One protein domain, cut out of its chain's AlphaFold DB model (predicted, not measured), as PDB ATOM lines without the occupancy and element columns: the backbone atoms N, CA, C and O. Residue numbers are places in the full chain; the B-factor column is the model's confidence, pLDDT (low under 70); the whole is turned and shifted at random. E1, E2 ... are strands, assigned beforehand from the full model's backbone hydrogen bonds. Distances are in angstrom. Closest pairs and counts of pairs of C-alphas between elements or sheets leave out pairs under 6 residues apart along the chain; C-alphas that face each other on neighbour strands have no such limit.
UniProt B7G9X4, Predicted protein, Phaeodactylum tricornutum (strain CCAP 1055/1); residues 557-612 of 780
ATOM      1  N   ILE A 557     -21.052 -45.975   5.513       91.94
ATOM      2  CA  ILE A 557     -19.874 -45.163   5.180       91.94
ATOM      3  C   ILE A 557     -19.605 -45.301   3.681       91.94
ATOM      4  O   ILE A 557     -19.273 -46.381   3.201       91.94
ATOM      5  N   VAL A 558     -19.721 -44.191   2.961       93.50
ATOM      6  CA  VAL A 558     -19.608 -44.110   1.502       93.50
ATOM      7  C   VAL A 558     -18.536 -43.102   1.091       93.50
ATOM      8  O   VAL A 558     -18.208 -42.170   1.832       93.50
ATOM      9  N   GLN A 559     -17.989 -43.283  -0.107       93.38
ATOM     10  CA  GLN A 559     -17.093 -42.331  -0.752       93.38
ATOM     11  C   GLN A 559     -17.894 -41.468  -1.734       93.38
ATOM     12  O   GLN A 559     -18.432 -41.983  -2.711       93.38
ATOM     13  N   VAL A 560     -17.945 -40.153  -1.507       94.19
ATOM     14  CA  VAL A 560     -18.551 -39.202  -2.454       94.19
ATOM     15  C   VAL A 560     -17.476 -38.643  -3.388       94.19
ATOM     16  O   VAL A 560     -16.395 -38.252  -2.938       94.19
ATOM     17  N   GLN A 561     -17.767 -38.593  -4.687       91.38
ATOM     18  CA  GLN A 561     -16.868 -38.044  -5.705       91.38
ATOM     19  C   GLN A 561     -16.788 -36.501  -5.660       91.38
ATOM     20  O   GLN A 561     -17.781 -35.838  -5.339       91.38
ATOM     21  N   PRO A 562     -15.632 -35.900  -6.009       91.44
ATOM     22  CA  PRO A 562     -15.491 -34.452  -6.125       91.44
ATOM     23  C   PRO A 562     -16.310 -33.887  -7.295       91.44
ATOM     24  O   PRO A 562     -16.352 -34.447  -8.387       91.44
ATOM     25  N   ARG A 563     -16.930 -32.728  -7.069       89.12
ATOM     26  CA  ARG A 563     -17.727 -31.953  -8.028       89.12
ATOM     27  C   ARG A 563     -17.348 -30.475  -7.911       89.12
ATOM     28  O   ARG A 563     -17.980 -29.700  -7.191       89.12
ATOM     29  N   THR A 564     -16.253 -30.109  -8.572       87.12
ATOM     30  CA  THR A 564     -15.644 -28.774  -8.497       87.12
ATOM     31  C   THR A 564     -15.510 -28.147  -9.882       87.12
ATOM     32  O   THR A 564     -14.736 -28.630 -10.706       87.12
ATOM     33  N   TRP A 565     -16.234 -27.057 -10.124       82.00
ATOM     34  CA  TRP A 565     -16.198 -26.256 -11.355       82.00
ATOM     35  C   TRP A 565     -16.525 -24.784 -11.025       82.00
ATOM     36  O   TRP A 565     -16.922 -24.498  -9.893       82.00
ATOM     37  N   PRO A 566     -16.353 -23.812 -11.944       79.88
ATOM     38  CA  PRO A 566     -16.651 -22.410 -11.651       79.88
ATOM     39  C   PRO A 566     -18.073 -22.222 -11.091       79.88
ATOM     40  O   PRO A 566     -19.058 -22.603 -11.718       79.88
ATOM     41  N   GLY A 567     -18.170 -21.675  -9.874       81.19
ATOM     42  CA  GLY A 567     -19.430 -21.492  -9.140       81.19
ATOM     43  C   GLY A 567     -19.864 -22.652  -8.226       81.19
ATOM     44  O   GLY A 567     -20.741 -22.443  -7.391       81.19
ATOM     45  N   VAL A 568     -19.247 -23.840  -8.300       84.00
ATOM     46  CA  VAL A 568     -19.574 -24.997  -7.439       84.00
ATOM     47  C   VAL A 568     -18.304 -25.610  -6.854       84.00
ATOM     48  O   VAL A 568     -17.459 -26.130  -7.576       84.00
ATOM     49  N   ASN A 569     -18.180 -25.594  -5.526       84.31
ATOM     50  CA  ASN A 569     -17.040 -26.168  -4.807       84.31
ATOM     51  C   ASN A 569     -17.501 -27.267  -3.836       84.31
ATOM     52  O   ASN A 569     -17.750 -27.001  -2.658       84.31
ATOM     53  N   LYS A 570     -17.647 -28.496  -4.341       90.25
ATOM     54  CA  LYS A 570     -17.980 -29.690  -3.551       90.25
ATOM     55  C   LYS A 570     -16.819 -30.692  -3.652       90.25
ATOM     56  O   LYS A 570     -16.777 -31.455  -4.611       90.25
ATOM     57  N   PRO A 571     -15.856 -30.715  -2.713       85.31
ATOM     58  CA  PRO A 571     -14.642 -31.532  -2.844       85.31
ATOM     59  C   PRO A 571     -14.850 -33.049  -2.662       85.31
ATOM     60  O   PRO A 571     -13.894 -33.805  -2.814       85.31
ATOM     61  N   GLY A 572     -16.068 -33.510  -2.353       88.94
ATOM     62  CA  GLY A 572     -16.349 -34.919  -2.062       88.94
ATOM     63  C   GLY A 572     -15.676 -35.400  -0.769       88.94
ATOM     64  O   GLY A 572     -15.323 -34.601   0.099       88.94
ATOM     65  N   GLY A 573     -15.490 -36.716  -0.646       91.75
ATOM     66  CA  GLY A 573     -14.787 -37.352   0.473       91.75
ATOM     67  C   GLY A 573     -15.579 -38.458   1.172       91.75
ATOM     68  O   GLY A 573     -16.661 -38.850   0.738       91.75
ATOM     69  N   VAL A 574     -15.024 -38.962   2.279       93.50
ATOM     70  CA  VAL A 574     -15.660 -39.997   3.110       93.50
ATOM     71  C   VAL A 574     -16.807 -39.388   3.916       93.50
ATOM     72  O   VAL A 574     -16.606 -38.442   4.689       93.50
ATOM     73  N   GLY A 575     -18.003 -39.954   3.791       93.44
ATOM     74  CA  GLY A 575     -19.183 -39.512   4.528       93.44
ATOM     75  C   GLY A 575     -20.102 -40.658   4.935       93.44
ATOM     76  O   GLY A 575     -19.931 -41.796   4.511       93.44
ATOM     77  N   ARG A 576     -21.073 -40.352   5.796       94.12
ATOM     78  CA  ARG A 576     -22.134 -41.272   6.214       94.12
ATOM     79  C   ARG A 576     -23.452 -40.883   5.567       94.12
ATOM     80  O   ARG A 576     -23.819 -39.708   5.625       94.12
ATOM     81  N   VAL A 577     -24.171 -41.851   5.006       94.06
ATOM     82  CA  VAL A 577     -25.537 -41.645   4.498       94.06
ATOM     83  C   VAL A 577     -26.459 -41.291   5.667       94.06
ATOM     84  O   VAL A 577     -26.522 -42.019   6.656       94.06
ATOM     85  N   VAL A 578     -27.161 -40.164   5.569       92.56
ATOM     86  CA  VAL A 578     -28.094 -39.648   6.590       92.56
ATOM     87  C   VAL A 578     -29.542 -39.952   6.217       92.56
ATOM     88  O   VAL A 578     -30.336 -40.317   7.078       92.56
ATOM     89  N   THR A 579     -29.871 -39.814   4.935       89.38
ATOM     90  CA  THR A 579     -31.210 -40.032   4.381       89.38
ATOM     91  C   THR A 579     -31.083 -40.489   2.931       89.38
ATOM     92  O   THR A 579     -30.221 -39.994   2.202       89.38
ATOM     93  N   VAL A 580     -31.939 -41.426   2.522       91.31
ATOM     94  CA  VAL A 580     -32.076 -41.891   1.135       91.31
ATOM     95  C   VAL A 580     -33.415 -41.381   0.610       91.31
ATOM     96  O   VAL A 580     -34.441 -41.584   1.257       91.31
ATOM     97  N   HIS A 581     -33.406 -40.723  -0.545       87.19
ATOM     98  CA  HIS A 581     -34.592 -40.218  -1.231       87.19
ATOM     99  C   HIS A 581     -34.806 -41.021  -2.513       87.19
ATOM    100  O   HIS A 581     -34.014 -40.939  -3.454       87.19
ATOM    101  N   THR A 582     -35.887 -41.796  -2.546       84.12
ATOM    102  CA  THR A 582     -36.361 -42.533  -3.720       84.12
ATOM    103  C   THR A 582     -37.602 -41.834  -4.275       84.12
ATOM    104  O   THR A 582     -38.708 -41.960  -3.749       84.12
ATOM    105  N   HIS A 583     -37.428 -41.042  -5.335       71.88
ATOM    106  CA  HIS A 583     -38.533 -40.300  -5.942       71.88
ATOM    107  C   HIS A 583     -39.349 -41.191  -6.889       71.88
ATOM    108  O   HIS A 583     -39.016 -41.359  -8.060       71.88
ATOM    109  N   VAL A 584     -40.457 -41.740  -6.381       60.16
ATOM    110  CA  VAL A 584     -41.445 -42.487  -7.177       60.16
ATOM    111  C   VAL A 584     -42.029 -41.564  -8.253       60.16
ATOM    112  O   VAL A 584     -42.872 -40.717  -7.965       60.16
ATOM    113  N   GLY A 585     -41.525 -41.693  -9.482       63.19
ATOM    114  CA  GLY A 585     -41.860 -40.831 -10.621       63.19
ATOM    115  C   GLY A 585     -40.665 -40.439 -11.497       63.19
ATOM    116  O   GLY A 585     -40.869 -40.085 -12.653       63.19
ATOM    117  N   ASN A 586     -39.424 -40.524 -10.998       57.84
ATOM    118  CA  ASN A 586     -38.220 -40.427 -11.831       57.84
ATOM    119  C   ASN A 586     -37.038 -41.135 -11.141       57.84
ATOM    120  O   ASN A 586     -36.748 -40.842  -9.983       57.84
ATOM    121  N   ALA A 587     -36.358 -42.060 -11.825       60.84
ATOM    122  CA  ALA A 587     -35.525 -43.114 -11.213       60.84
ATOM    123  C   ALA A 587     -34.193 -42.659 -10.558       60.84
ATOM    124  O   ALA A 587     -33.339 -43.482 -10.226       60.84
ATOM    125  N   ALA A 588     -33.993 -41.358 -10.345       74.38
ATOM    126  CA  ALA A 588     -32.804 -40.809  -9.704       74.38
ATOM    127  C   ALA A 588     -32.842 -41.004  -8.174       74.38
ATOM    128  O   ALA A 588     -33.470 -40.236  -7.443       74.38
ATOM    129  N   VAL A 589     -32.122 -42.015  -7.682       87.44
ATOM    130  CA  VAL A 589     -31.844 -42.191  -6.248       87.44
ATOM    131  C   VAL A 589     -30.903 -41.082  -5.770       87.44
ATOM    132  O   VAL A 589     -29.827 -40.880  -6.343       87.44
ATOM    133  N   GLN A 590     -31.284 -40.383  -4.698       92.38
ATOM    134  CA  GLN A 590     -30.488 -39.308  -4.103       92.38
ATOM    135  C   GLN A 590     -30.204 -39.552  -2.619       92.38
ATOM    136  O   GLN A 590     -31.077 -39.949  -1.853       92.38
ATOM    137  N   TYR A 591     -28.983 -39.246  -2.193       93.19
ATOM    138  CA  TYR A 591     -28.499 -39.420  -0.826       93.19
ATOM    139  C   TYR A 591     -28.204 -38.067  -0.167       93.19
ATOM    140  O   TYR A 591     -27.590 -37.189  -0.775       93.19
ATOM    141  N   ASP A 592     -28.569 -37.894   1.101       92.75
ATOM    142  CA  ASP A 592     -27.962 -36.860   1.945       92.75
ATOM    143  C   ASP A 592     -26.789 -37.476   2.714       92.75
ATOM    144  O   ASP A 592     -26.919 -38.556   3.292       92.75
ATOM    145  N   VAL A 593     -25.648 -36.787   2.753       93.81
ATOM    146  CA  VAL A 593     -24.389 -37.311   3.302       93.81
ATOM    147  C   VAL A 593     -23.800 -36.339   4.327       93.81
ATOM    148  O   VAL A 593     -23.693 -35.137   4.084       93.81
ATOM    149  N   ALA A 594     -23.387 -36.852   5.487       94.12
ATOM    150  CA  ALA A 594     -22.612 -36.113   6.482       94.12
ATOM    151  C   ALA A 594     -21.138 -36.529   6.407       94.12
ATOM    152  O   ALA A 594     -20.809 -37.691   6.645       94.12
ATOM    153  N   TYR A 595     -20.246 -35.594   6.079       94.38
ATOM    154  CA  TYR A 595     -18.821 -35.884   5.916       94.38
ATOM    155  C   TYR A 595     -18.134 -36.118   7.266       94.38
ATOM    156  O   TYR A 595     -18.433 -35.447   8.255       94.38
ATOM    157  N   VAL A 596     -17.187 -37.063   7.311       90.25
ATOM    158  CA  VAL A 596     -16.519 -37.481   8.564       90.25
ATOM    159  C   VAL A 596     -15.690 -36.348   9.185       90.25
ATOM    160  O   VAL A 596     -15.617 -36.241  10.406       90.25
ATOM    161  N   LEU A 597     -15.128 -35.459   8.359       85.81
ATOM    162  CA  LEU A 597     -14.382 -34.268   8.793       85.81
ATOM    163  C   LEU A 597     -15.282 -33.041   9.061       85.81
ATOM    164  O   LEU A 597     -14.784 -31.931   9.238       85.81
ATOM    165  N   GLY A 598     -16.604 -33.231   9.102       82.56
ATOM    166  CA  GLY A 598     -17.588 -32.163   9.238       82.56
ATOM    167  C   GLY A 598     -18.089 -31.624   7.894       82.56
ATOM    168  O   GLY A 598     -17.498 -31.840   6.840       82.56
ATOM    169  N   GLY A 599     -19.222 -30.922   7.943       89.56
ATOM    170  CA  GLY A 599     -19.997 -30.551   6.757       89.56
ATOM    171  C   GLY A 599     -21.071 -31.587   6.403       89.56
ATOM    172  O   GLY A 599     -21.046 -32.736   6.848       89.56
ATOM    173  N   ARG A 600     -22.074 -31.154   5.634       90.56
ATOM    174  CA  ARG A 600     -23.168 -32.000   5.141       90.56
ATOM    175  C   ARG A 600     -23.519 -31.587   3.723       90.56
ATOM    176  O   ARG A 600     -23.634 -30.395   3.449       90.56
ATOM    177  N   GLU A 601     -23.749 -32.564   2.866       92.88
ATOM    178  CA  GLU A 601     -24.246 -32.366   1.513       92.88
ATOM    179  C   GLU A 601     -25.622 -33.018   1.380       92.88
ATOM    180  O   GLU A 601     -25.892 -34.050   1.992       92.88
ATOM    181  N   ARG A 602     -26.516 -32.381   0.624       91.38
ATOM    182  CA  ARG A 602     -27.874 -32.876   0.386       91.38
ATOM    183  C   ARG A 602     -28.088 -33.139  -1.092       91.38
ATOM    184  O   ARG A 602     -27.520 -32.409  -1.908       91.38
ATOM    185  N   ARG A 603     -28.943 -34.115  -1.404       87.50
ATOM    186  CA  ARG A 603     -29.270 -34.535  -2.779       87.50
ATOM    187  C   ARG A 603     -28.015 -34.823  -3.616       87.50
ATOM    188  O   ARG A 603     -27.731 -34.168  -4.615       87.50
ATOM    189  N   VAL A 604     -27.218 -35.776  -3.147       91.06
ATOM    190  CA  VAL A 604     -26.109 -36.384  -3.887       91.06
ATOM    191  C   VAL A 604     -26.675 -37.535  -4.711       91.06
ATOM    192  O   VAL A 604     -27.090 -38.542  -4.148       91.06
ATOM    193  N   ASP A 605     -26.721 -37.391  -6.030       87.69
ATOM    194  CA  ASP A 605     -27.189 -38.449  -6.933       87.69
ATOM    195  C   ASP A 605     -26.297 -39.693  -6.825       87.69
ATOM    196  O   ASP A 605     -25.074 -39.572  -6.701       87.69
ATOM    197  N   ALA A 606     -26.903 -40.882  -6.896       87.19
ATOM    198  CA  ALA A 606     -26.225 -42.162  -6.678       87.19
ATOM    199  C   ALA A 606     -24.951 -42.363  -7.519       87.19
ATOM    200  O   ALA A 606     -23.988 -42.937  -7.027       87.19
ATOM    201  N   VAL A 607     -24.904 -41.811  -8.738       87.50
ATOM    202  CA  VAL A 607     -23.743 -41.840  -9.655       87.50
ATOM    203  C   VAL A 607     -22.446 -41.333  -9.000       87.50
ATOM    204  O   VAL A 607     -21.355 -41.764  -9.362       87.50
ATOM    205  N   PHE A 608     -22.551 -40.435  -8.016       88.56
ATOM    206  CA  PHE A 608     -21.408 -39.837  -7.321       88.56
ATOM    207  C   PHE A 608     -21.109 -40.479  -5.959       88.56
ATOM    208  O   PHE A 608     -20.255 -39.965  -5.233       88.56
ATOM    209  N   VAL A 609     -21.802 -41.562  -5.592       89.06
ATOM    210  CA  VAL A 609     -21.652 -42.268  -4.311       89.06
ATOM    211  C   VAL A 609     -21.161 -43.687  -4.578       89.06
ATOM    212  O   VAL A 609     -21.843 -44.476  -5.218       89.06
ATOM    213  N   ALA A 610     -19.978 -44.019  -4.068       89.19
ATOM    214  CA  ALA A 610     -19.375 -45.338  -4.207       89.19
ATOM    215  C   ALA A 610     -19.154 -46.002  -2.842       89.19
ATOM    216  O   ALA A 610     -18.986 -45.328  -1.818       89.19
ATOM    217  N   ASN A 611     -19.073 -47.334  -2.837       83.31
ATOM    218  CA  ASN A 611     -18.525 -48.073  -1.704       83.31
ATOM    219  C   ASN A 611     -17.086 -47.616  -1.406       83.31
ATOM    220  O   ASN A 611     -16.334 -47.227  -2.303       83.31
ATOM    221  N   GLN A 612     -16.681 -47.686  -0.135       77.19
ATOM    222  CA  GLN A 612     -15.260 -47.615   0.215       77.19
ATOM    223  C   GLN A 612     -14.532 -48.779  -0.487       77.19
ATOM    224  O   GLN A 612     -14.955 -49.923  -0.303       77.19
TER     225      GLN A 612
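Overview. This is residues 557 to 612 of the 780 residues of the protein "Predicted protein" of Phaeodactylum tricornutum (strain CCAP 1055/1) (UniProt B7G9X4). Five strands, E1, E4, E5, E6 and E7, form one strongly twisted, curled sheet that wraps round into a small, incompletely closed barrel; its edge strands E6 and E7 are not paired with each other. A small hairpin, E2 and E3, reaches away from this body. The 56 printed residues hold no named helix and seven named strands, E1 to E7 along the printed part, and the class is all strand. The large sheet, in the order E6, E5, E4, E1, E7, is antiparallel throughout. The whole is compact, with a radius of gyration of the C-alphas of 11.3 A and spans of 32 by 27 by 17 A.

Along the chain. E1, residues 557 to 560, begins at C-alpha 557 (-19.874, -45.163, 5.180) and runs on at 22 degrees, across a break of two residues, into E2, residues 563 to 565. E3 is residues 568 to 570. E4, residues 573 to 582, is 22.6 A long and bends by 73 degrees at residue 576. E5, residues 589 to 595, is 18.9 A long, and E6, residues 600 to 605, 14.3 A. E7, residues 609 to 611, ends at C-alpha 611 (-18.525, -48.073, -1.704).

Arrangement. E1 is the antiparallel neighbour of E4, with N 558 and O 575 2.9 A apart, and of E7, with N 559 and O 610 at 2.8 A. E4, E5 and E6 are a meander, each strand the antiparallel neighbour of the one before: N 578 and O 592 are 2.8 A apart, N 601 and O 593 2.8 A. E6 and E7 meet only through their link. In the hairpin of E2 and E3, N 563 and O 570 are 2.8 A apart; E2 is apart from E4.

Size, cuts and confidence. The C-alphas of Gly 585 and Leu 597 are the two farthest apart, at 34.3 A. The printed part has no cut and no long link. Mean pLDDT of the printed part is 86.6; residues 584 to 587 are under 70.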